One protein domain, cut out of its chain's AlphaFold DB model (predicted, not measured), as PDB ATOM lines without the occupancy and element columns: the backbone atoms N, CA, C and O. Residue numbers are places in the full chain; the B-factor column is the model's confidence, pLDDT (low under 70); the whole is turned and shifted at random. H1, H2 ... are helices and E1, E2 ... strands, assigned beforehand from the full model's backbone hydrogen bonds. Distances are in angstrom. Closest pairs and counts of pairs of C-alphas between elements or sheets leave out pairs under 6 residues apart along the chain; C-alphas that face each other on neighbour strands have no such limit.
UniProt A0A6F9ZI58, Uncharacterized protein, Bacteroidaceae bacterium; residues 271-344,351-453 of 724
ATOM      1  N   ALA A 271     270.565 196.546 165.805       90.06
ATOM      2  CA  ALA A 271     270.595 197.396 166.993       90.06
ATOM      3  C   ALA A 271     271.334 198.724 166.733       90.06
ATOM      4  O   ALA A 271     272.178 198.826 165.836       90.06
ATOM      5  N   ALA A 272     270.983 199.745 167.508       91.75
ATOM      6  CA  ALA A 272     271.805 200.925 167.718       91.75
ATOM      7  C   ALA A 272     272.825 200.629 168.826       91.75
ATOM      8  O   ALA A 272     272.570 199.816 169.711       91.75
ATOM      9  N   ASP A 273     273.975 201.283 168.758       90.69
ATOM     10  CA  ASP A 273     275.126 200.996 169.608       90.69
ATOM     11  C   ASP A 273     275.642 202.271 170.285       90.69
ATOM     12  O   ASP A 273     275.378 203.382 169.815       90.69
ATOM     13  N   LEU A 274     276.387 202.130 171.376       90.69
ATOM     14  CA  LEU A 274     277.040 203.237 172.060       90.69
ATOM     15  C   LEU A 274     278.555 203.015 172.074       90.69
ATOM     16  O   LEU A 274     279.096 202.251 172.867       90.69
ATOM     17  N   MET A 275     279.260 203.732 171.202       87.88
ATOM     18  CA  MET A 275     280.707 203.621 171.068       87.88
ATOM     19  C   MET A 275     281.415 204.356 172.212       87.88
ATOM     20  O   MET A 275     281.332 205.585 172.303       87.88
ATOM     21  N   GLU A 276     282.151 203.616 173.046       88.94
ATOM     22  CA  GLU A 276     283.109 204.185 173.998       88.94
ATOM     23  C   GLU A 276     284.371 204.650 173.263       88.94
ATOM     24  O   GLU A 276     284.973 203.924 172.469       88.94
ATOM     25  N   ILE A 277     284.800 205.879 173.538       89.31
ATOM     26  CA  ILE A 277     286.005 206.450 172.957       89.31
ATOM     27  C   ILE A 277     286.865 207.028 174.076       89.31
ATOM     28  O   ILE A 277     286.473 207.949 174.796       89.31
ATOM     29  N   THR A 278     288.078 206.494 174.194       91.75
ATOM     30  CA  THR A 278     289.071 206.952 175.167       91.75
ATOM     31  C   THR A 278     289.918 208.075 174.566       91.75
ATOM     32  O   THR A 278     290.639 207.888 173.586       91.75
ATOM     33  N   MET A 279     289.836 209.263 175.162       90.56
ATOM     34  CA  MET A 279     290.645 210.425 174.796       90.56
ATOM     35  C   MET A 279     292.105 210.250 175.236       90.56
ATOM     36  O   MET A 279     292.420 209.494 176.153       90.56
ATOM     37  N   SER A 280     293.017 211.028 174.646       91.00
ATOM     38  CA  SER A 280     294.454 210.991 174.969       91.00
ATOM     39  C   SER A 280     294.791 211.325 176.430       91.00
ATOM     40  O   SER A 280     295.869 210.975 176.902       91.00
ATOM     41  N   ASN A 281     293.884 211.992 177.148       90.94
ATOM     42  CA  ASN A 281     294.003 212.295 178.576       90.94
ATOM     43  C   ASN A 281     293.400 211.208 179.492       90.94
ATOM     44  O   ASN A 281     293.372 211.405 180.702       90.94
ATOM     45  N   GLY A 282     292.909 210.097 178.929       89.38
ATOM     46  CA  GLY A 282     292.261 209.002 179.652       89.38
ATOM     47  C   GLY A 282     290.763 209.196 179.911       89.38
ATOM     48  O   GLY A 282     290.122 208.278 180.415       89.38
ATOM     49  N   ASN A 283     290.178 210.347 179.559       90.75
ATOM     50  CA  ASN A 283     288.737 210.551 179.710       90.75
ATOM     51  C   ASN A 283     287.970 209.736 178.664       90.75
ATOM     52  O   ASN A 283     288.274 209.808 177.472       90.75
ATOM     53  N   LYS A 284     286.932 209.028 179.105       89.75
ATOM     54  CA  LYS A 284     285.999 208.318 178.229       89.75
ATOM     55  C   LYS A 284     284.863 209.246 177.797       89.75
ATOM     56  O   LYS A 284     284.353 210.022 178.607       89.75
ATOM     57  N   TYR A 285     284.465 209.166 176.533       88.75
ATOM     58  CA  TYR A 285     283.204 209.720 176.049       88.75
ATOM     59  C   TYR A 285     282.446 208.668 175.247       88.75
ATOM     60  O   TYR A 285     283.059 207.823 174.602       88.75
ATOM     61  N   TYR A 286     281.120 208.743 175.284       89.38
ATOM     62  CA  TYR A 286     280.241 207.757 174.670       89.38
ATOM     63  C   TYR A 286     279.445 208.407 173.544       89.38
ATOM     64  O   TYR A 286     278.949 209.529 173.693       89.38
ATOM     65  N   ARG A 287     279.349 207.729 172.399       90.00
ATOM     66  CA  ARG A 287     278.661 208.239 171.208       90.00
ATOM     67  C   ARG A 287     277.672 207.218 170.669       90.00
ATOM     68  O   ARG A 287     278.061 206.105 170.347       90.00
ATOM     69  N   ALA A 288     276.421 207.633 170.504       92.38
ATOM     70  CA  ALA A 288     275.378 206.794 169.925       92.38
ATOM     71  C   ALA A 288     275.563 206.603 168.408       92.38
ATOM     72  O   ALA A 288     275.826 207.558 167.679       92.38
ATOM     73  N   GLU A 289     275.377 205.376 167.937       91.50
ATOM     74  CA  GLU A 289     275.528 204.910 166.559       91.50
ATOM     75  C   GLU A 289     274.256 204.166 166.138       91.50
ATOM     76  O   GLU A 289     274.011 203.036 166.544       91.50
ATOM     77  N   ALA A 290     273.430 204.776 165.291       93.06
ATOM     78  CA  ALA A 290     272.136 204.213 164.903       93.06
ATOM     79  C   ALA A 290     272.085 203.746 163.439       93.06
ATOM     80  O   ALA A 290     271.011 203.432 162.939       93.06
ATOM     81  N   SER A 291     273.212 203.692 162.720       89.81
ATOM     82  CA  SER A 291     273.230 203.357 161.281       89.81
ATOM     83  C   SER A 291     272.608 201.989 160.954       89.81
ATOM     84  O   SER A 291     271.825 201.866 160.008       89.81
ATOM     85  N   SER A 292     272.905 200.955 161.745       89.19
ATOM     86  CA  SER A 292     272.302 199.625 161.569       89.19
ATOM     87  C   SER A 292     270.802 199.653 161.866       89.19
ATOM     88  O   SER A 292     270.004 199.110 161.101       89.19
ATOM     89  N   TRP A 293     270.408 200.368 162.921       90.25
ATOM     90  CA  TRP A 293     269.012 200.550 163.315       90.25
ATOM     91  C   TRP A 293     268.190 201.335 162.288       90.25
ATOM     92  O   TRP A 293     267.051 200.972 162.010       90.25
ATOM     93  N   THR A 294     268.764 202.356 161.645       89.62
ATOM     94  CA  THR A 294     268.066 203.163 160.632       89.62
ATOM     95  C   THR A 294     267.996 202.511 159.251       89.62
ATOM     96  O   THR A 294     267.306 203.036 158.375       89.62
ATOM     97  N   THR A 295     268.657 201.370 159.029       83.75
ATOM     98  CA  THR A 295     268.723 200.723 157.704       83.75
ATOM     99  C   THR A 295     267.338 200.364 157.155       83.75
ATOM    100  O   THR A 295     267.095 200.532 155.963       83.75
ATOM    101  N   GLY A 296     266.398 199.927 157.999       74.19
ATOM    102  CA  GLY A 296     265.019 199.634 157.578       74.19
ATOM    103  C   GLY A 296     264.132 200.874 157.394       74.19
ATOM    104  O   GLY A 296     263.083 200.809 156.749       74.19
ATOM    105  N   LEU A 297     264.593 202.026 157.883       81.06
ATOM    106  CA  LEU A 297     263.894 203.310 157.851       81.06
ATOM    107  C   LEU A 297     264.407 204.240 156.741       81.06
ATOM    108  O   LEU A 297     263.818 205.296 156.510       81.06
ATOM    109  N   ARG A 298     265.499 203.865 156.061       78.56
ATOM    110  CA  ARG A 298     266.174 204.658 155.025       78.56
ATOM    111  C   ARG A 298     266.496 203.794 153.804       78.56
ATOM    112  O   ARG A 298     267.007 202.691 153.923       78.56
ATOM    113  N   GLY A 299     266.306 204.339 152.602       81.06
ATOM    114  CA  GLY A 299     266.689 203.670 151.351       81.06
ATOM    115  C   GLY A 299     265.549 202.887 150.703       81.06
ATOM    116  O   GLY A 299     264.409 203.340 150.718       81.06
ATOM    117  N   THR A 300     265.862 201.758 150.061       83.44
ATOM    118  CA  THR A 300     264.849 200.895 149.425       83.44
ATOM    119  C   THR A 300     264.480 199.767 150.387       83.44
ATOM    120  O   THR A 300     265.373 199.001 150.753       83.44
ATOM    121  N   PRO A 301     263.209 199.637 150.802       84.06
ATOM    122  CA  PRO A 301     262.807 198.595 151.732       84.06
ATOM    123  C   PRO A 301     262.893 197.222 151.054       84.06
ATOM    124  O   PRO A 301     262.341 197.007 149.974       84.06
ATOM    125  N   GLY A 302     263.610 196.295 151.688       82.06
ATOM    126  CA  GLY A 302     263.700 194.903 151.250       82.06
ATOM    127  C   GLY A 302     262.519 194.068 151.743       82.06
ATOM    128  O   GLY A 302     261.955 194.341 152.801       82.06
ATOM    129  N   THR A 303     262.175 193.003 151.016       79.81
ATOM    130  CA  THR A 303     261.095 192.074 151.403       79.81
ATOM    131  C   THR A 303     261.423 191.239 152.637       79.81
ATOM    132  O   THR A 303     260.509 190.691 153.234       79.81
ATOM    133  N   THR A 304     262.695 191.163 153.033       79.50
ATOM    134  CA  THR A 304     263.171 190.505 154.261       79.50
ATOM    135  C   THR A 304     263.474 191.507 155.386       79.50
ATOM    136  O   THR A 304     264.064 191.143 156.397       79.50
ATOM    137  N   GLY A 305     263.130 192.787 155.198       83.88
ATOM    138  CA  GLY A 305     263.381 193.856 156.164       83.88
ATOM    139  C   GLY A 305     262.298 193.986 157.240       83.88
ATOM    140  O   GLY A 305     261.345 193.207 157.315       83.88
ATOM    141  N   GLU A 306     262.412 195.025 158.067       87.12
ATOM    142  CA  GLU A 306     261.466 195.278 159.165       87.12
ATOM    143  C   GLU A 306     260.092 195.793 158.702       87.12
ATOM    144  O   GLU A 306     259.103 195.615 159.407       87.12
ATOM    145  N   VAL A 307     260.006 196.424 157.528       91.25
ATOM    146  CA  VAL A 307     258.773 197.052 157.027       91.25
ATOM    147  C   VAL A 307     257.850 195.973 156.468       91.25
ATOM    148  O   VAL A 307     258.215 195.291 155.518       91.25
ATOM    149  N   GLY A 308     256.682 195.766 157.082       91.25
ATOM    150  CA  GLY A 308     255.670 194.784 156.654       91.25
ATOM    151  C   GLY A 308     254.627 195.359 155.706       91.25
ATOM    152  O   GLY A 308     254.247 194.699 154.743       91.25
ATOM    153  N   THR A 309     254.234 196.611 155.940       94.88
ATOM    154  CA  THR A 309     253.309 197.354 155.079       94.88
ATOM    155  C   THR A 309     253.768 198.800 154.966       94.88
ATOM    156  O   THR A 309     254.181 199.394 155.964       94.88
ATOM    157  N   LEU A 310     253.679 199.384 153.773       94.69
ATOM    158  CA  LEU A 310     254.025 200.766 153.475       94.69
ATOM    159  C   LEU A 310     253.094 201.392 152.437       94.69
ATOM    160  O   LEU A 310     252.535 200.716 151.572       94.69
ATOM    161  N   VAL A 311     253.043 202.720 152.476       94.88
ATOM    162  CA  VAL A 311     252.439 203.587 151.462       94.88
ATOM    163  C   VAL A 311     253.550 204.310 150.702       94.88
ATOM    164  O   VAL A 311     254.505 204.795 151.302       94.88
ATOM    165  N   LEU A 312     253.468 204.369 149.375       92.38
ATOM    166  CA  LEU A 312     254.519 204.962 148.541       92.38
ATOM    167  C   LEU A 312     254.358 206.477 148.382       92.38
ATOM    168  O   LEU A 312     253.250 206.987 148.295       92.38
ATOM    169  N   SER A 313     255.490 207.173 148.271       93.69
ATOM    170  CA  SER A 313     255.590 208.540 147.753       93.69
ATOM    171  C   SER A 313     256.360 208.517 146.443       93.69
ATOM    172  O   SER A 313     257.372 207.825 146.325       93.69
ATOM    173  N   ALA A 314     255.945 209.329 145.481       93.06
ATOM    174  CA  ALA A 314     256.668 209.547 144.239       93.06
ATOM    175  C   ALA A 314     257.850 210.510 144.416       93.06
ATOM    176  O   ALA A 314     257.909 211.297 145.365       93.06
ATOM    177  N   ALA A 315     258.788 210.458 143.469       92.62
ATOM    178  CA  ALA A 315     259.918 211.378 143.397       92.62
ATOM    179  C   ALA A 315     259.550 212.763 142.843       92.62
ATOM    180  O   ALA A 315     260.260 213.742 143.079       92.62
ATOM    181  N   ASN A 316     258.464 212.837 142.077       90.38
ATOM    182  CA  ASN A 316     257.821 214.053 141.587       90.38
ATOM    183  C   ASN A 316     256.446 213.700 140.999       90.38
ATOM    184  O   ASN A 316     256.129 212.525 140.811       90.38
ATOM    185  N   SER A 317     255.681 214.730 140.641       89.00
ATOM    186  CA  SER A 317     254.323 214.613 140.105       89.00
ATOM    187  C   SER A 317     254.205 213.826 138.796       89.00
ATOM    188  O   SER A 317     253.117 213.363 138.479       89.00
ATOM    189  N   THR A 318     255.287 213.635 138.032       86.50
ATOM    190  CA  THR A 318     255.254 212.791 136.824       86.50
ATOM    191  C   THR A 318     255.168 211.302 137.165       86.50
ATOM    192  O   THR A 318     254.628 210.532 136.378       86.50
ATOM    193  N   PHE A 319     255.682 210.894 138.329       86.19
ATOM    194  CA  PHE A 319     255.652 209.501 138.789       86.19
ATOM    195  C   PHE A 319     254.489 209.195 139.745       86.19
ATOM    196  O   PHE A 319     254.248 208.027 140.033       86.19
ATOM    197  N   GLY A 320     253.788 210.214 140.250       88.94
ATOM    198  CA  GLY A 320     252.642 210.066 141.152       88.94
ATOM    199  C   GLY A 320     252.614 211.120 142.259       88.94
ATOM    200  O   GLY A 320     253.276 212.157 142.170       88.94
ATOM    201  N   THR A 321     251.859 210.850 143.322       91.44
ATOM    202  CA  THR A 321     251.698 211.762 144.464       91.44
ATOM    203  C   THR A 321     252.983 211.875 145.281       91.44
ATOM    204  O   THR A 321     253.622 210.879 145.624       91.44
ATOM    205  N   VAL A 322     253.376 213.108 145.609       93.44
ATOM    206  CA  VAL A 322     254.581 213.422 146.390       93.44
ATOM    207  C   VAL A 322     254.173 213.814 147.808       93.44
ATOM    208  O   VAL A 322     253.409 214.759 147.979       93.44
ATOM    209  N   LEU A 323     254.706 213.123 148.814       93.88
ATOM    210  CA  LEU A 323     254.270 213.237 150.211       93.88
ATOM    211  C   LEU A 323     255.334 213.907 151.096       93.88
ATOM    212  O   LEU A 323     256.057 213.241 151.826       93.88
ATOM    213  N   THR A 324     255.491 215.228 151.015       94.19
ATOM    214  CA  THR A 324     256.592 215.934 151.707       94.19
ATOM    215  C   THR A 324     256.185 216.728 152.946       94.19
ATOM    216  O   THR A 324     257.032 217.381 153.557       94.19
ATOM    217  N   ARG A 325     254.912 216.704 153.330       93.31
ATOM    218  CA  ARG A 325     254.368 217.543 154.401       93.31
ATOM    219  C   ARG A 325     254.953 217.198 155.769       93.31
ATOM    220  O   ARG A 325     255.259 218.113 156.531       93.31
ATOM    221  N   VAL A 326     255.184 215.913 156.059       94.38
ATOM    222  CA  VAL A 326     255.869 215.481 157.294       94.38
ATOM    223  C   VAL A 326     257.266 216.100 157.373       94.38
ATOM    224  O   VAL A 326     257.628 216.692 158.389       94.38
ATOM    225  N   ALA A 327     258.032 216.035 156.280       95.00
ATOM    226  CA  ALA A 327     259.369 216.622 156.214       95.00
ATOM    227  C   ALA A 327     259.334 218.147 156.408       95.00
ATOM    228  O   ALA A 327     260.129 218.688 157.173       95.00
ATOM    229  N   GLN A 328     258.376 218.830 155.781       95.19
ATOM    230  CA  GLN A 328     258.209 220.278 155.912       95.19
ATOM    231  C   GLN A 328     257.883 220.702 157.347       95.19
ATOM    232  O   GLN A 328     258.503 221.628 157.859       95.19
ATOM    233  N   ILE A 329     256.966 220.006 158.027       95.19
ATOM    234  CA  ILE A 329     256.600 220.310 159.422       95.19
ATOM    235  C   ILE A 329     257.776 220.064 160.381       95.19
ATOM    236  O   ILE A 329     257.981 220.844 161.314       95.19
ATOM    237  N   TYR A 330     258.601 219.048 160.117       96.12
ATOM    238  CA  TYR A 330     259.839 218.794 160.866       96.12
ATOM    239  C   TYR A 330     260.991 219.748 160.507       96.12
ATOM    240  O   TYR A 330     262.047 219.694 161.138       96.12
ATOM    241  N   GLY A 331     260.794 220.662 159.551       96.00
ATOM    242  CA  GLY A 331     261.749 221.717 159.216       96.00
ATOM    243  C   GLY A 331     262.709 221.393 158.080       96.00
ATOM    244  O   GLY A 331     263.824 221.910 158.071       96.00
ATOM    245  N   PHE A 332     262.308 220.554 157.129       96.69
ATOM    246  CA  PHE A 332     263.081 220.276 155.920       96.69
ATOM    247  C   PHE A 332     262.411 220.876 154.688       96.69
ATOM    248  O   PHE A 332     261.226 220.657 154.447       96.69
ATOM    249  N   ASP A 333     263.198 221.560 153.863       96.31
ATOM    250  CA  ASP A 333     262.773 222.100 152.578       96.31
ATOM    251  C   ASP A 333     263.034 221.067 151.469       96.31
ATOM    252  O   ASP A 333     264.198 220.826 151.118       96.31
ATOM    253  N   PRO A 334     261.987 220.428 150.912       95.31
ATOM    254  CA  PRO A 334     262.126 219.485 149.814       95.31
ATOM    255  C   PRO A 334     262.267 220.208 148.469       95.31
ATOM    256  O   PRO A 334     261.596 221.200 148.187       95.31
ATOM    257  N   SER A 335     263.098 219.662 147.586       94.00
ATOM    258  CA  SER A 335     263.192 220.077 146.182       94.00
ATOM    259  C   SER A 335     263.318 218.855 145.280       94.00
ATOM    260  O   SER A 335     264.148 217.981 145.530       94.00
ATOM    261  N   SER A 336     262.489 218.764 144.240       92.88
ATOM    262  CA  SER A 336     262.507 217.644 143.297       92.88
ATOM    263  C   SER A 336     263.308 217.977 142.035       92.88
ATOM    264  O   SER A 336     263.368 219.119 141.583       92.88
ATOM    265  N   SER A 337     263.947 216.964 141.461       90.94
ATOM    266  CA  SER A 337     264.671 217.043 140.188       90.94
ATOM    267  C   SER A 337     264.504 215.748 139.392       90.94
ATOM    268  O   SER A 337     264.172 214.713 139.968       90.94
ATOM    269  N   ASN A 338     264.737 215.814 138.078       91.12
ATOM    270  CA  ASN A 338     264.677 214.684 137.152       91.12
ATOM    271  C   ASN A 338     266.009 214.508 136.416       91.12
ATOM    272  O   ASN A 338     266.687 215.484 136.097       91.12
ATOM    273  N   SER A 339     266.346 213.261 136.109       87.38
ATOM    274  CA  SER A 339     267.457 212.870 135.248       87.38
ATOM    275  C   SER A 339     266.947 211.881 134.204       87.38
ATOM    276  O   SER A 339     266.271 210.914 134.552       87.38
ATOM    277  N   THR A 340     267.251 212.139 132.933       87.38
ATOM    278  CA  THR A 340     266.846 211.297 131.805       87.38
ATOM    279  C   THR A 340     268.088 210.819 131.071       87.38
ATOM    280  O   THR A 340     268.855 211.631 130.555       87.38
ATOM    281  N   ASN A 341     268.253 209.501 130.994       83.19
ATOM    282  CA  ASN A 341     269.324 208.854 130.251       83.19
ATOM    283  C   ASN A 341     268.733 208.129 129.040       83.19
ATOM    284  O   ASN A 341     267.796 207.347 129.182       83.19
ATOM    285  N   SER A 342     269.310 208.354 127.861       84.69
ATOM    286  CA  SER A 342     268.986 207.600 126.648       84.69
ATOM    287  C   SER A 342     270.154 206.689 126.288       84.69
ATOM    288  O   SER A 342     271.297 207.141 126.222       84.69
ATOM    289  N   GLY A 343     269.864 205.413 126.067       80.31
ATOM    290  CA  GLY A 343     270.799 204.397 125.591       80.31
ATOM    291  C   GLY A 343     270.235 203.667 124.377       80.31
ATOM    292  O   GLY A 343     269.104 203.924 123.974       80.31
ATOM    293  N   VAL A 344     271.025 202.768 123.798       79.31
ATOM    294  CA  VAL A 344     270.583 201.847 122.746       79.31
ATOM    295  C   VAL A 344     270.668 200.439 123.323       79.31
ATOM    296  O   VAL A 344     271.705 200.079 123.885       79.31
ATOM    297  N   THR A 351     266.413 203.207 124.105       76.31
ATOM    298  CA  THR A 351     265.734 203.151 125.401       76.31
ATOM    299  C   THR A 351     265.988 204.434 126.181       76.31
ATOM    300  O   THR A 351     267.137 204.754 126.494       76.31
ATOM    301  N   THR A 352     264.931 205.155 126.547       79.81
ATOM    302  CA  THR A 352     265.011 206.334 127.421       79.81
ATOM    303  C   THR A 352     264.498 205.977 128.811       79.81
ATOM    304  O   THR A 352     263.364 205.534 128.960       79.81
ATOM    305  N   THR A 353     265.326 206.175 129.837       80.12
ATOM    306  CA  THR A 353     264.959 205.981 131.248       80.12
ATOM    307  C   THR A 353     264.984 207.324 131.964       80.12
ATOM    308  O   THR A 353     265.999 208.021 131.934       80.12
ATOM    309  N   THR A 354     263.886 207.679 132.627       85.75
ATOM    310  CA  THR A 354     263.798 208.870 133.482       85.75
ATOM    311  C   THR A 354     263.729 208.436 134.942       85.75
ATOM    312  O   THR A 354     262.989 207.518 135.278       85.75
ATOM    313  N   SER A 355     264.485 209.110 135.804       89.50
ATOM    314  CA  SER A 355     264.465 208.950 137.263       89.50
ATOM    315  C   SER A 355     264.335 210.309 137.943       89.50
ATOM    316  O   SER A 355     264.851 211.305 137.432       89.50
ATOM    317  N   GLY A 356     263.678 210.351 139.097       92.06
ATOM    318  CA  GLY A 356     263.521 211.538 139.927       92.06
ATOM    319  C   GLY A 356     264.300 211.452 141.239       92.06
ATOM    320  O   GLY A 356     264.651 210.375 141.716       92.06
ATOM    321  N   ARG A 357     264.540 212.610 141.859       92.62
ATOM    322  CA  ARG A 357     265.120 212.719 143.201       92.62
ATOM    323  C   ARG A 357     264.549 213.913 143.954       92.62
ATOM    324  O   ARG A 357     264.545 215.020 143.423       92.62
ATOM    325  N   ILE A 358     264.191 213.695 145.215       94.31
ATOM    326  CA  ILE A 358     263.928 214.719 146.225       94.31
ATOM    327  C   ILE A 358     265.206 214.949 147.041       94.31
ATOM    328  O   ILE A 358     265.789 214.015 147.601       94.31
ATOM    329  N   SER A 359     265.654 216.201 147.082       94.31
ATOM    330  CA  SER A 359     266.721 216.686 147.956       94.31
ATOM    331  C   SER A 359     266.108 217.444 149.125       94.31
ATOM    332  O   SER A 359     265.153 218.194 148.928       94.31
ATOM    333  N   LEU A 360     266.667 217.263 150.319       95.12
ATOM    334  CA  LEU A 360     266.224 217.933 151.537       95.12
ATOM    335  C   LEU A 360     267.284 218.920 152.010       95.12
ATOM    336  O   LEU A 360     268.479 218.623 151.965       95.12
ATOM    337  N   LYS A 361     266.827 220.060 152.520       95.50
ATOM    338  CA  LYS A 361     267.656 220.991 153.276       95.50
ATOM    339  C   LYS A 361     266.997 221.285 154.620       95.50
ATOM    340  O   LYS A 361     265.872 221.768 154.640       95.50
ATOM    341  N   ALA A 362     267.682 221.018 155.728       96.19
ATOM    342  CA  ALA A 362     267.206 221.434 157.043       96.19
ATOM    343  C   ALA A 362     267.180 222.968 157.128       96.19
ATOM    344  O   ALA A 362     268.150 223.639 156.768       96.19
ATOM    345  N   ASN A 363     266.063 223.515 157.592       95.56
ATOM    346  CA  ASN A 363     265.819 224.942 157.711       95.56
ATOM    347  C   ASN A 363     265.107 225.229 159.036       95.56
ATOM    348  O   ASN A 363     263.920 224.950 159.212       95.56
ATOM    349  N   TYR A 364     265.836 225.836 159.972       93.75
ATOM    350  CA  TYR A 364     265.327 226.084 161.320       93.75
ATOM    351  C   TYR A 364     264.108 227.012 161.350       93.75
ATOM    352  O   TYR A 364     263.295 226.884 162.259       93.75
ATOM    353  N   LYS A 365     263.942 227.895 160.351       94.25
ATOM    354  CA  LYS A 365     262.797 228.817 160.255       94.25
ATOM    355  C   LYS A 365     261.508 228.141 159.803       94.25
ATOM    356  O   LYS A 365     260.442 228.705 160.002       94.25
ATOM    357  N   ASN A 366     261.612 226.956 159.206       93.81
ATOM    358  CA  ASN A 366     260.464 226.159 158.774       93.81
ATOM    359  C   ASN A 366     260.191 224.988 159.732       93.81
ATOM    360  O   ASN A 366     259.236 224.242 159.541       93.81
ATOM    361  N   ARG A 367     261.017 224.820 160.775       94.75
ATOM    362  CA  ARG A 367     260.875 223.772 161.792       94.75
ATOM    363  C   ARG A 367     259.712 224.104 162.716       94.75
ATOM    364  O   ARG A 367     259.921 224.751 163.736       94.75
ATOM    365  N   GLN A 368     258.504 223.669 162.371       96.44
ATOM    366  CA  GLN A 368     257.290 223.952 163.148       96.44
ATOM    367  C   GLN A 368     257.229 223.158 164.454       96.44
ATOM    368  O   GLN A 368     256.709 223.659 165.450       96.44
ATOM    369  N   VAL A 369     257.795 221.948 164.466       95.81
ATOM    370  CA  VAL A 369     257.884 221.102 165.662       95.81
ATOM    371  C   VAL A 369     259.289 220.557 165.877       95.81
ATOM    372  O   VAL A 369     260.069 220.386 164.938       95.81
ATOM    373  N   ALA A 370     259.606 220.288 167.136       95.75
ATOM    374  CA  ALA A 370     260.835 219.651 167.579       95.75
ATOM    375  C   ALA A 370     260.506 218.515 168.552       95.75
ATOM    376  O   ALA A 370     259.367 218.370 168.996       95.75
ATOM    377  N   ALA A 371     261.504 217.697 168.880       97.19
ATOM    378  CA  ALA A 371     261.334 216.704 169.926       97.19
ATOM    379  C   ALA A 371     261.034 217.394 171.262       97.19
ATOM    380  O   ALA A 371     261.686 218.375 171.626       97.19
ATOM    381  N   SER A 372     260.038 216.875 171.970       97.44
ATOM    382  CA  SER A 372     259.608 217.395 173.257       97.44
ATOM    383  C   SER A 372     260.672 217.156 174.320       97.44
ATOM    384  O   SER A 372     261.539 216.277 174.201       97.44
ATOM    385  N   ARG A 373     260.588 217.913 175.413       97.00
ATOM    386  CA  ARG A 373     261.511 217.718 176.522       97.00
ATOM    387  C   ARG A 373     261.303 216.365 177.202       97.00
ATOM    388  O   ARG A 373     262.283 215.733 177.585       97.00
ATOM    389  N   ARG A 374     260.062 215.868 177.234       95.94
ATOM    390  CA  ARG A 374     259.741 214.515 177.706       95.94
ATOM    391  C   ARG A 374     260.447 213.432 176.888       95.94
ATOM    392  O   ARG A 374     261.045 212.554 177.500       95.94
ATOM    393  N   TYR A 375     260.425 213.489 175.551       97.69
ATOM    394  CA  TYR A 375     261.135 212.499 174.723       97.69
ATOM    395  C   TYR A 375     262.643 212.529 174.994       97.69
ATOM    396  O   TYR A 375     263.248 211.487 175.248       97.69
ATOM    397  N   LEU A 376     263.243 213.725 174.993       96.88
ATOM    398  CA  LEU A 376     264.677 213.895 175.240       96.88
ATOM    399  C   LEU A 376     265.085 213.352 176.615       96.88
ATOM    400  O   LEU A 376     266.084 212.645 176.726       96.88
ATOM    401  N   ASN A 377     264.297 213.643 177.649       97.31
ATOM    402  CA  ASN A 377     264.579 213.205 179.011       97.31
ATOM    403  C   ASN A 377     264.306 211.710 179.214       97.31
ATOM    404  O   ASN A 377     265.041 211.071 179.960       97.31
ATOM    405  N   LEU A 378     263.300 211.139 178.541       97.19
ATOM    406  CA  LEU A 378     263.067 209.695 178.530       97.19
ATOM    407  C   LEU A 378     264.240 208.962 177.879       97.19
ATOM    408  O   LEU A 378     264.771 208.028 178.471       97.19
ATOM    409  N   SER A 379     264.675 209.415 176.700       96.25
ATOM    410  CA  SER A 379     265.824 208.842 175.999       96.25
ATOM    411  C   SER A 379     267.101 208.949 176.834       96.25
ATOM    412  O   SER A 379     267.806 207.957 176.987       96.25
ATOM    413  N   ALA A 380     267.365 210.103 177.452       95.31
ATOM    414  CA  ALA A 380     268.537 210.304 178.303       95.31
ATOM    415  C   ALA A 380     268.495 209.518 179.628       95.31
ATOM    416  O   ALA A 380     269.542 209.302 180.234       95.31
ATOM    417  N   ALA A 381     267.309 209.126 180.104       94.81
ATOM    418  CA  ALA A 381     267.143 208.354 181.336       94.81
ATOM    419  C   ALA A 381     267.378 206.848 181.154       94.81
ATOM    420  O   ALA A 381     267.472 206.139 182.155       94.81
ATOM    421  N   GLN A 382     267.466 206.358 179.913       93.81
ATOM    422  CA  GLN A 382     267.744 204.945 179.673       93.81
ATOM    423  C   GLN A 382     269.171 204.583 180.096       93.81
ATOM    424  O   GLN A 382     270.096 205.390 179.988       93.81
ATOM    425  N   SER A 383     269.343 203.352 180.572       88.44
ATOM    426  CA  SER A 383     270.654 202.815 180.933       88.44
ATOM    427  C   SER A 383     271.156 201.933 179.799       88.44
ATOM    428  O   SER A 383     270.538 200.917 179.499       88.44
ATOM    429  N   TYR A 384     272.261 202.326 179.166       90.12
ATOM    430  CA  TYR A 384     272.872 201.530 178.108       90.12
ATOM    431  C   TYR A 384     273.771 200.458 178.727       90.12
ATOM    432  O   TYR A 384     274.752 200.789 179.390       90.12
ATOM    433  N   ARG A 385     273.431 199.188 178.530       87.75
ATOM    434  CA  ARG A 385     274.094 198.028 179.132       87.75
ATOM    435  C   ARG A 385     275.229 197.516 178.246       87.75
ATOM    436  O   ARG A 385     274.995 197.256 177.072       87.75
ATOM    437  N   HIS A 386     276.415 197.290 178.802       85.44
ATOM    438  CA  HIS A 386     277.558 196.676 178.118       85.44
ATOM    439  C   HIS A 386     278.100 195.501 178.937       85.44
ATOM    440  O   HIS A 386     278.217 195.618 180.152       85.44
ATOM    441  N   TYR A 387     278.421 194.376 178.294       82.94
ATOM    442  CA  TYR A 387     278.987 193.210 178.974       82.94
ATOM    443  C   TYR A 387     280.479 193.082 178.695       82.94
ATOM    444  O   TYR A 387     280.911 193.146 177.547       82.94
ATOM    445  N   GLU A 388     281.242 192.815 179.748       83.06
ATOM    446  CA  GLU A 388     282.642 192.424 179.637       83.06
ATOM    447  C   GLU A 388     282.747 190.899 179.554       83.06
ATOM    448  O   GLU A 388     282.097 190.161 180.306       83.06
ATOM    449  N   TYR A 389     283.587 190.423 178.635       83.19
ATOM    450  CA  TYR A 389     283.727 189.003 178.325       83.19
ATOM    451  C   TYR A 389     285.117 188.484 178.665       83.19
ATOM    452  O   TYR A 389     286.142 189.122 178.414       83.19
ATOM    453  N   ASN A 390     285.158 187.271 179.207       85.75
ATOM    454  CA  ASN A 390     286.413 186.586 179.471       85.75
ATOM    455  C   ASN A 390     287.014 186.006 178.169       85.75
ATOM    456  O   ASN A 390     286.437 186.081 177.083       85.75
ATOM    457  N   SER A 391     288.178 185.357 178.266       87.69
ATOM    458  CA  SER A 391     288.842 184.735 177.108       87.69
ATOM    459  C   SER A 391     288.049 183.600 176.439       87.69
ATOM    460  O   SER A 391     288.395 183.207 175.326       87.69
ATOM    461  N   ASN A 392     287.029 183.060 177.112       83.31
ATOM    462  CA  ASN A 392     286.135 182.014 176.612       83.31
ATOM    463  C   ASN A 392     284.848 182.588 175.995       83.31
ATOM    464  O   ASN A 392     283.986 181.813 175.590       83.31
ATOM    465  N   ASN A 393     284.734 183.918 175.890       77.88
ATOM    466  CA  ASN A 393     283.549 184.615 175.394       77.88
ATOM    467  C   ASN A 393     282.308 184.419 176.287       77.88
ATOM    468  O   ASN A 393     281.179 184.449 175.801       77.88
ATOM    469  N   GLU A 394     282.521 184.240 177.592       78.94
ATOM    470  CA  GLU A 394     281.461 184.219 178.603       78.94
ATOM    471  C   GLU A 394     281.397 185.595 179.286       78.94
ATOM    472  O   GLU A 394     282.458 186.125 179.661       78.94
ATOM    473  N   PRO A 395     280.202 186.193 179.437       80.69
ATOM    474  CA  PRO A 395     280.061 187.470 180.121       80.69
ATOM    475  C   PRO A 395     280.343 187.274 181.616       80.69
ATOM    476  O   PRO A 395     279.867 186.311 182.216       80.69
ATOM    477  N   TYR A 396     281.120 188.169 182.227       85.12
ATOM    478  CA  TYR A 396     281.454 188.082 183.659       85.12
ATOM    479  C   TYR A 396     281.124 189.350 184.451       85.12
ATOM    480  O   TYR A 396     281.061 189.303 185.680       85.12
ATOM    481  N   GLU A 397     280.921 190.477 183.771       86.06
ATOM    482  CA  GLU A 397     280.598 191.763 184.382       86.06
ATOM    483  C   GLU A 397     279.687 192.562 183.446       86.06
ATOM    484  O   GLU A 397     279.729 192.396 182.225       86.06
ATOM    485  N   VAL A 398     278.841 193.408 184.036       86.44
ATOM    486  CA  VAL A 398     278.004 194.356 183.304       86.44
ATOM    487  C   VAL A 398     278.357 195.782 183.718       86.44
ATOM    488  O   VAL A 398     278.404 196.114 184.904       86.44
ATOM    489  N   GLU A 399     278.578 196.636 182.728       87.69
ATOM    490  CA  GLU A 399     278.756 198.072 182.884       87.69
ATOM    491  C   GLU A 399     277.550 198.822 182.309       87.69
ATOM    492  O   GLU A 399     276.895 198.373 181.365       87.69
ATOM    493  N   TYR A 400     277.268 200.004 182.859       88.56
ATOM    494  CA  TYR A 400     276.216 200.881 182.349       88.56
ATOM    495  C   TYR A 400     276.818 202.183 181.852       88.56
ATOM    496  O   TYR A 400     277.306 203.012 182.626       88.56
ATOM    497  N   TYR A 401     276.780 202.366 180.539       88.38
ATOM    498  CA  TYR A 401     277.367 203.523 179.897       88.38
ATOM    499  C   TYR A 401     276.447 204.747 180.003       88.38
ATOM    500  O   TYR A 401     275.242 204.665 179.734       88.38
ATOM    501  N   PRO A 402     276.996 205.926 180.347       82.75
ATOM    502  CA  PRO A 402     276.251 207.173 180.328       82.75
ATOM    503  C   PRO A 402     276.050 207.626 178.875       82.75
ATOM    504  O   PRO A 402     276.935 208.226 178.266       82.75
ATOM    505  N   GLY A 403     274.875 207.341 178.314       79.31
ATOM    506  CA  GLY A 403     274.533 207.729 176.939       79.31
ATOM    507  C   GLY A 403     273.043 207.767 176.613       79.31
ATOM    508  O   GLY A 403     272.676 208.353 175.594       79.31
ATOM    509  N   GLY A 404     272.186 207.214 177.476       91.75
ATOM    510  CA  GLY A 404     270.768 207.068 177.172       91.75
ATOM    511  C   GLY A 404     270.520 206.026 176.082       91.75
ATOM    512  O   GLY A 404     271.343 205.150 175.824       91.75
ATOM    513  N   ASP A 405     269.377 206.152 175.418       94.62
ATOM    514  CA  ASP A 405     268.995 205.298 174.298       94.62
ATOM    515  C   ASP A 405     269.780 205.653 173.025       94.62
ATOM    516  O   ASP A 405     269.674 206.771 172.502       94.62
ATOM    517  N   ALA A 406     270.524 204.691 172.476       94.69
ATOM    518  CA  ALA A 406     271.351 204.890 171.290       94.69
ATOM    519  C   ALA A 406     270.535 205.151 170.006       94.69
ATOM    520  O   ALA A 406     271.026 205.792 169.071       94.69
ATOM    521  N   ARG A 407     269.261 204.738 169.947       93.94
ATOM    522  CA  ARG A 407     268.365 204.987 168.797       93.94
ATOM    523  C   ARG A 407     268.046 206.465 168.625       93.94
ATOM    524  O   ARG A 407     267.653 206.890 167.531       93.94
ATOM    525  N   SER A 408     268.255 207.275 169.665       93.69
ATOM    526  CA  SER A 408     268.120 208.731 169.592       93.69
ATOM    527  C   SER A 408     268.949 209.332 168.451       93.69
ATOM    528  O   SER A 408     268.444 210.202 167.742       93.69
ATOM    529  N   ALA A 409     270.139 208.790 168.161       93.12
ATOM    530  CA  ALA A 409     271.006 209.225 167.059       93.12
ATOM    531  C   ALA A 409     270.434 208.972 165.651       93.12
ATOM    532  O   ALA A 409     270.899 209.580 164.682       93.12
ATOM    533  N   GLY A 410     269.444 208.085 165.523       93.38
ATOM    534  CA  GLY A 410     268.684 207.836 164.292       93.38
ATOM    535  C   GLY A 410     267.323 208.535 164.263       93.38
ATOM    536  O   GLY A 410     266.663 208.571 163.225       93.38
ATOM    537  N   THR A 411     266.902 209.101 165.395       94.88
ATOM    538  CA  THR A 411     265.593 209.738 165.574       94.88
ATOM    539  C   THR A 411     265.699 211.261 165.534       94.88
ATOM    540  O   THR A 411     264.894 211.931 164.881       94.88
ATOM    541  N   ILE A 412     266.743 211.805 166.162       95.06
ATOM    542  CA  ILE A 412     267.073 213.229 166.217       95.06
ATOM    543  C   ILE A 412     268.475 213.443 165.650       95.06
ATOM    544  O   ILE A 412     269.373 212.641 165.887       95.06
ATOM    545  N   ALA A 413     268.659 214.520 164.890       95.19
ATOM    546  CA  ALA A 413     269.970 214.980 164.453       95.19
ATOM    547  C   ALA A 413     270.219 216.401 164.945       95.19
ATOM    548  O   ALA A 413     269.382 217.282 164.755       95.19
ATOM    549  N   ASP A 414     271.396 216.641 165.509       94.94
ATOM    550  CA  ASP A 414     271.880 217.998 165.716       94.94
ATOM    551  C   ASP A 414     272.374 218.571 164.383       94.94
ATOM    552  O   ASP A 414     273.182 217.961 163.689       94.94
ATOM    553  N   VAL A 415     271.892 219.752 164.012       95.81
ATOM    554  CA  VAL A 415     272.226 220.428 162.756       95.81
ATOM    555  C   VAL A 415     272.981 221.708 163.054       95.81
ATOM    556  O   VAL A 415     272.532 222.527 163.857       95.81
ATOM    557  N   GLU A 416     274.114 221.895 162.383       95.56
ATOM    558  CA  GLU A 416     274.854 223.156 162.387       95.56
ATOM    559  C   GLU A 416     274.122 224.169 161.497       95.56
ATOM    560  O   GLU A 416     274.181 224.089 160.266       95.56
ATOM    561  N   THR A 417     273.400 225.104 162.119       91.25
ATOM    562  CA  THR A 417     272.663 226.176 161.429       91.25
ATOM    563  C   THR A 417     273.410 227.506 161.524       91.25
ATOM    564  O   THR A 417     274.372 227.649 162.282       91.25
ATOM    565  N   THR A 418     272.938 228.531 160.812       88.81
ATOM    566  CA  THR A 418     273.507 229.887 160.921       88.81
ATOM    567  C   THR A 418     273.354 230.521 162.310       88.81
ATOM    568  O   THR A 418     274.112 231.429 162.630       88.81
ATOM    569  N   GLU A 419     272.403 230.056 163.127       88.19
ATOM    570  CA  GLU A 419     272.168 230.526 164.506       88.19
ATOM    571  C   GLU A 419     272.808 229.596 165.558       88.19
ATOM    572  O   GLU A 419     272.576 229.744 166.757       88.19
ATOM    573  N   GLY A 420     273.604 228.615 165.115       91.81
ATOM    574  CA  GLY A 420     274.229 227.600 165.959       91.81
ATOM    575  C   GLY A 420     273.572 226.224 165.848       91.81
ATOM    576  O   GLY A 420     272.765 225.951 164.954       91.81
ATOM    577  N   LYS A 421     273.955 225.330 166.759       94.56
ATOM    578  CA  LYS A 421     273.519 223.932 166.756       94.56
ATOM    579  C   LYS A 421     272.064 223.803 167.213       94.56
ATOM    580  O   LYS A 421     271.715 224.283 168.291       94.56
ATOM    581  N   MET A 422     271.228 223.120 166.433       94.38
ATOM    582  CA  MET A 422     269.826 222.850 166.779       94.38
ATOM    583  C   MET A 422     269.418 221.415 166.457       94.38
ATOM    584  O   MET A 422     269.776 220.896 165.407       94.38
ATOM    585  N   SER A 423     268.603 220.801 167.311       93.88
ATOM    586  CA  SER A 423     268.129 219.425 167.121       93.88
ATOM    587  C   SER A 423     266.889 219.351 166.217       93.88
ATOM    588  O   SER A 423     265.900 220.046 166.445       93.88
ATOM    589  N   PHE A 424     266.907 218.498 165.199       96.44
ATOM    590  CA  PHE A 424     265.792 218.251 164.280       96.44
ATOM    591  C   PHE A 424     265.285 216.822 164.437       96.44
ATOM    592  O   PHE A 424     266.084 215.891 164.552       96.44
ATOM    593  N   ILE A 425     263.964 216.637 164.378       96.69
ATOM    594  CA  ILE A 425     263.370 215.309 164.209       96.69
ATOM    595  C   ILE A 425     263.736 214.836 162.801       96.69
ATOM    596  O   ILE A 425     263.243 215.377 161.818       96.69
ATOM    597  N   GLN A 426     264.612 213.842 162.692       93.75
ATOM    598  CA  GLN A 426     265.087 213.332 161.400       93.75
ATOM    599  C   GLN A 426     264.402 212.031 160.987       93.75
ATOM    600  O   GLN A 426     264.701 211.495 159.918       93.75
ATOM    601  N   LYS A 427     263.482 211.500 161.802       89.12
ATOM    602  CA  LYS A 427     262.670 210.347 161.408       89.12
ATOM    603  C   LYS A 427     262.025 210.658 160.051       89.12
ATOM    604  O   LYS A 427     261.508 211.756 159.851       89.12
ATOM    605  N   ARG A 428     262.109 209.715 159.100       84.81
ATOM    606  CA  ARG A 428     261.674 209.858 157.684       84.81
ATOM    607  C   ARG A 428     262.577 210.721 156.785       84.81
ATOM    608  O   ARG A 428     262.448 210.664 155.562       84.81
ATOM    609  N   ASN A 429     263.533 211.437 157.362       90.88
ATOM    610  CA  ASN A 429     264.477 212.328 156.689       90.88
ATOM    611  C   ASN A 429     265.902 212.039 157.171       90.88
ATOM    612  O   ASN A 429     266.640 212.958 157.492       90.88
ATOM    613  N   ILE A 430     266.265 210.763 157.305       91.50
ATOM    614  CA  ILE A 430     267.407 210.330 158.116       91.50
ATOM    615  C   ILE A 430     268.736 210.817 157.518       91.50
ATOM    616  O   ILE A 430     268.974 210.731 156.303       91.50
ATOM    617  N   SER A 431     269.610 211.325 158.389       91.12
ATOM    618  CA  SER A 431     270.973 211.726 158.048       91.12
ATOM    619  C   SER A 431     271.788 210.535 157.550       91.12
ATOM    620  O   SER A 431     271.686 209.420 158.062       91.12
ATOM    621  N   VAL A 432     272.666 210.774 156.577       78.12
ATOM    622  CA  VAL A 432     273.548 209.736 156.023       78.12
ATOM    623  C   VAL A 432     274.521 209.125 157.043       78.12
ATOM    624  O   VAL A 432     275.066 208.064 156.757       78.12
ATOM    625  N   THR A 433     274.743 209.763 158.198       82.56
ATOM    626  CA  THR A 433     275.667 209.285 159.244       82.56
ATOM    627  C   THR A 433     274.985 208.673 160.468       82.56
ATOM    628  O   THR A 433     275.523 207.721 161.016       82.56
ATOM    629  N   SER A 434     273.831 209.200 160.907       88.56
ATOM    630  CA  SER A 434     273.037 208.697 162.052       88.56
ATOM    631  C   SER A 434     273.858 208.298 163.300       88.56
ATOM    632  O   SER A 434     273.643 207.226 163.861       88.56
ATOM    633  N   ASN A 435     274.830 209.123 163.712       88.69
ATOM    634  CA  ASN A 435     275.856 208.744 164.699       88.69
ATOM    635  C   ASN A 435     276.103 209.764 165.822       88.69
ATOM    636  O   ASN A 435     277.237 209.975 166.259       88.69
ATOM    637  N   GLY A 436     275.057 210.477 166.241       84.81
ATOM    638  CA  GLY A 436     275.112 211.410 167.373       84.81
ATOM    639  C   GLY A 436     275.987 212.655 167.157       84.81
ATOM    640  O   GLY A 436     276.029 213.526 168.021       84.81
ATOM    641  N   MET A 437     276.681 212.774 166.020       89.00
ATOM    642  CA  MET A 437     277.436 213.968 165.646       89.00
ATOM    643  C   MET A 437     276.520 215.017 165.020       89.00
ATOM    644  O   MET A 437     275.522 214.680 164.377       89.00
ATOM    645  N   SER A 438     276.901 216.289 165.148       93.00
ATOM    646  CA  SER A 438     276.227 217.343 164.404       93.00
ATOM    647  C   SER A 438     276.497 217.221 162.902       93.00
ATOM    648  O   SER A 438     277.561 216.772 162.466       93.00
ATOM    649  N   VAL A 439     275.508 217.595 162.095       95.19
ATOM    650  CA  VAL A 439     275.550 217.480 160.635       95.19
ATOM    651  C   VAL A 439     275.231 218.806 159.955       95.19
ATOM    652  O   VAL A 439     274.628 219.705 160.536       95.19
ATOM    653  N   SER A 440     275.632 218.941 158.690       95.31
ATOM    654  CA  SER A 440     275.278 220.115 157.884       95.31
ATOM    655  C   SER A 440     273.816 220.070 157.431       95.31
ATOM    656  O   SER A 440     273.246 218.985 157.276       95.31
ATOM    657  N   GLU A 441     273.241 221.233 157.111       95.06
ATOM    658  CA  GLU A 441     271.856 221.378 156.635       95.06
ATOM    659  C   GLU A 441     271.499 220.481 155.426       95.06
ATOM    660  O   GLU A 441     270.330 220.163 155.227       95.06
ATOM    661  N   GLY A 442     272.476 220.058 154.615       94.31
ATOM    662  CA  GLY A 442     272.269 219.229 153.415       94.31
ATOM    663  C   GLY A 442     272.493 217.721 153.599       94.31
ATOM    664  O   GLY A 442     272.570 216.999 152.607       94.31
ATOM    665  N   SER A 443     272.646 217.228 154.831       93.88
ATOM    666  CA  SER A 443     273.124 215.853 155.104       93.88
ATOM    667  C   SER A 443     272.027 214.777 155.115       93.88
ATOM    668  O   SER A 443     272.264 213.650 155.551       93.88
ATOM    669  N   PHE A 444     270.823 215.107 154.649       94.19
ATOM    670  CA  PHE A 444     269.615 214.312 154.862       94.19
ATOM    671  C   PHE A 444     269.128 213.623 153.588       94.19
ATOM    672  O   PHE A 444     269.262 214.140 152.477       94.19
ATOM    673  N   SER A 445     268.559 212.427 153.746       91.62
ATOM    674  CA  SER A 445     267.971 211.652 152.651       91.62
ATOM    675  C   SER A 445     266.461 211.542 152.830       91.62
ATOM    676  O   SER A 445     265.994 211.150 153.895       91.62
ATOM    677  N   TYR A 446     265.706 211.849 151.776       93.06
ATOM    678  CA  TYR A 446     264.257 211.673 151.782       93.06
ATOM    679  C   TYR A 446     263.870 210.194 151.669       93.06
ATOM    680  O   TYR A 446     264.454 209.450 150.873       93.06
ATOM    681  N   THR A 447     262.867 209.782 152.445       91.50
ATOM    682  CA  THR A 447     262.351 208.408 152.453       91.50
ATOM    683  C   THR A 447     261.067 208.316 151.632       91.50
ATOM    684  O   THR A 447     260.027 208.822 152.036       91.50
ATOM    685  N   TYR A 448     261.114 207.616 150.495       92.69
ATOM    686  CA  TYR A 448     260.010 207.569 149.520       92.69
ATOM    687  C   TYR A 448     258.888 206.560 149.836       92.69
ATOM    688  O   TYR A 448     258.109 206.193 148.959       92.69
ATOM    689  N   PHE A 449     258.808 206.070 151.068       92.25
ATOM    690  CA  PHE A 449     257.776 205.130 151.511       92.25
ATOM    691  C   PHE A 449     257.459 205.368 152.976       92.25
ATOM    692  O   PHE A 449     258.397 205.571 153.732       92.25
ATOM    693  N   PHE A 450     256.202 205.293 153.392       92.88
ATOM    694  CA  PHE A 450     255.717 205.506 154.753       92.88
ATOM    695  C   PHE A 450     255.267 204.171 155.355       92.88
ATOM    696  O   PHE A 450     254.267 203.627 154.890       92.88
ATOM    697  N   PRO A 451     255.998 203.610 156.335       92.31
ATOM    698  CA  PRO A 451     255.587 202.394 157.021       92.31
ATOM    699  C   PRO A 451     254.228 202.568 157.693       92.31
ATOM    700  O   PRO A 451     254.017 203.521 158.435       92.31
ATOM    701  N   VAL A 452     253.334 201.618 157.446       94.62
ATOM    702  CA  VAL A 452     252.089 201.433 158.204       94.62
ATOM    703  C   VAL A 452     252.307 200.399 159.305       94.62
ATOM    704  O   VAL A 452     251.829 200.580 160.417       94.62
ATOM    705  N   TYR A 453     253.068 199.343 158.993       95.19
ATOM    706  CA  TYR A 453     253.441 198.288 159.929       95.19
ATOM    707  C   TYR A 453     254.944 198.028 159.868       95.19
ATOM    708  O   TYR A 453     255.484 197.698 158.803       95.19
TER     709      TYR A 453
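This is residues 271 to 344 and 351 to 453 of the 724 residues of an uncharacterized protein of Bacteroidaceae bacterium (UniProt A0A6F9ZI58). Five separate two-stranded antiparallel ribbons, E1-E2, E3-E11, E4-E5, E7-E8 and E9-E10, are spread round a middle of the short helices H1 and H4 and the loop of residues 426 to 448. The long ribbon E4-E5 reaches to one end of the longest axis and the hairpin E7-E8 to the other. The 177 printed residues include four named helices and eleven named strands, in the order E1 E2 H1 E3 H2 E4 E5 E6 H3 E7 E8 H4 E9 E10 E11; the class is mixed, helices and strands. The whole is loose, with a radius of gyration of the C-alphas of 19.4 A and spans of 61 by 43 by 33 A.

E1, residues 273 to 278, and E2, residues 284 to 289, form an antiparallel hairpin, with N 275 and O 287 2.8 A apart. H1, residues 291 to 294, only just touches H4, residues 408 to 411, with 3 pairs of C-alphas within 8 A, the closest those of Thr 294 and Gly 410, 6.0 A apart. E3, residues 307 to 312, is antiparallel to E11, residues 449 to 453; N 311 and O 450 are 2.9 A apart. H2, residues 325 to 329, is near E5, residues 351 to 362. E4, residues 332 to 344, is antiparallel to E5, with N 337 and O 357 2.8 A apart. E6, residues 369 to 371, pairs with no named strand. H3, residues 373 to 381, is close to but not clearly touching H4; the closest C-alphas are those of Ser 379 and Ser 408, 6.8 A. E7, residues 384 to 389, and E8, residues 395 to 401, form a hairpin, with N 386 and O 399 2.8 A apart. E9, residues 412 to 417, and E10, residues 420 to 425, form another, with N 415 and O 422 2.8 A apart. The closest C-alphas of E6 and E10 are those of Ala 370 and Ile 425, 6.1 A. Residues 415 to 416 of E9 pair with residues 439 to 440, parallel. In H2 and H3 every O i to N i+4 pair is within hydrogen-bond range; H1 and H4 are too short for such a pair.

E1 begins at C-alpha 273 (275.126, 200.996, 169.608). E4 measures 38.7 A from first to last C-alpha, E5 36.6 A and H3 11.9 A. E11 ends at C-alpha 453 (253.441, 198.288, 159.929).

The C-alphas of Val 344 and Tyr 396, 63.4 A apart, are the two farthest apart. Residues 345 to 350 are not printed; C-alphas 344 and 351 are 5.7 A apart across the cut. The links H1 to E3, E3 to H2 and E10 to E11 are long. The mean pLDDT of the printed part is 90.4, and no printed residue is under 70.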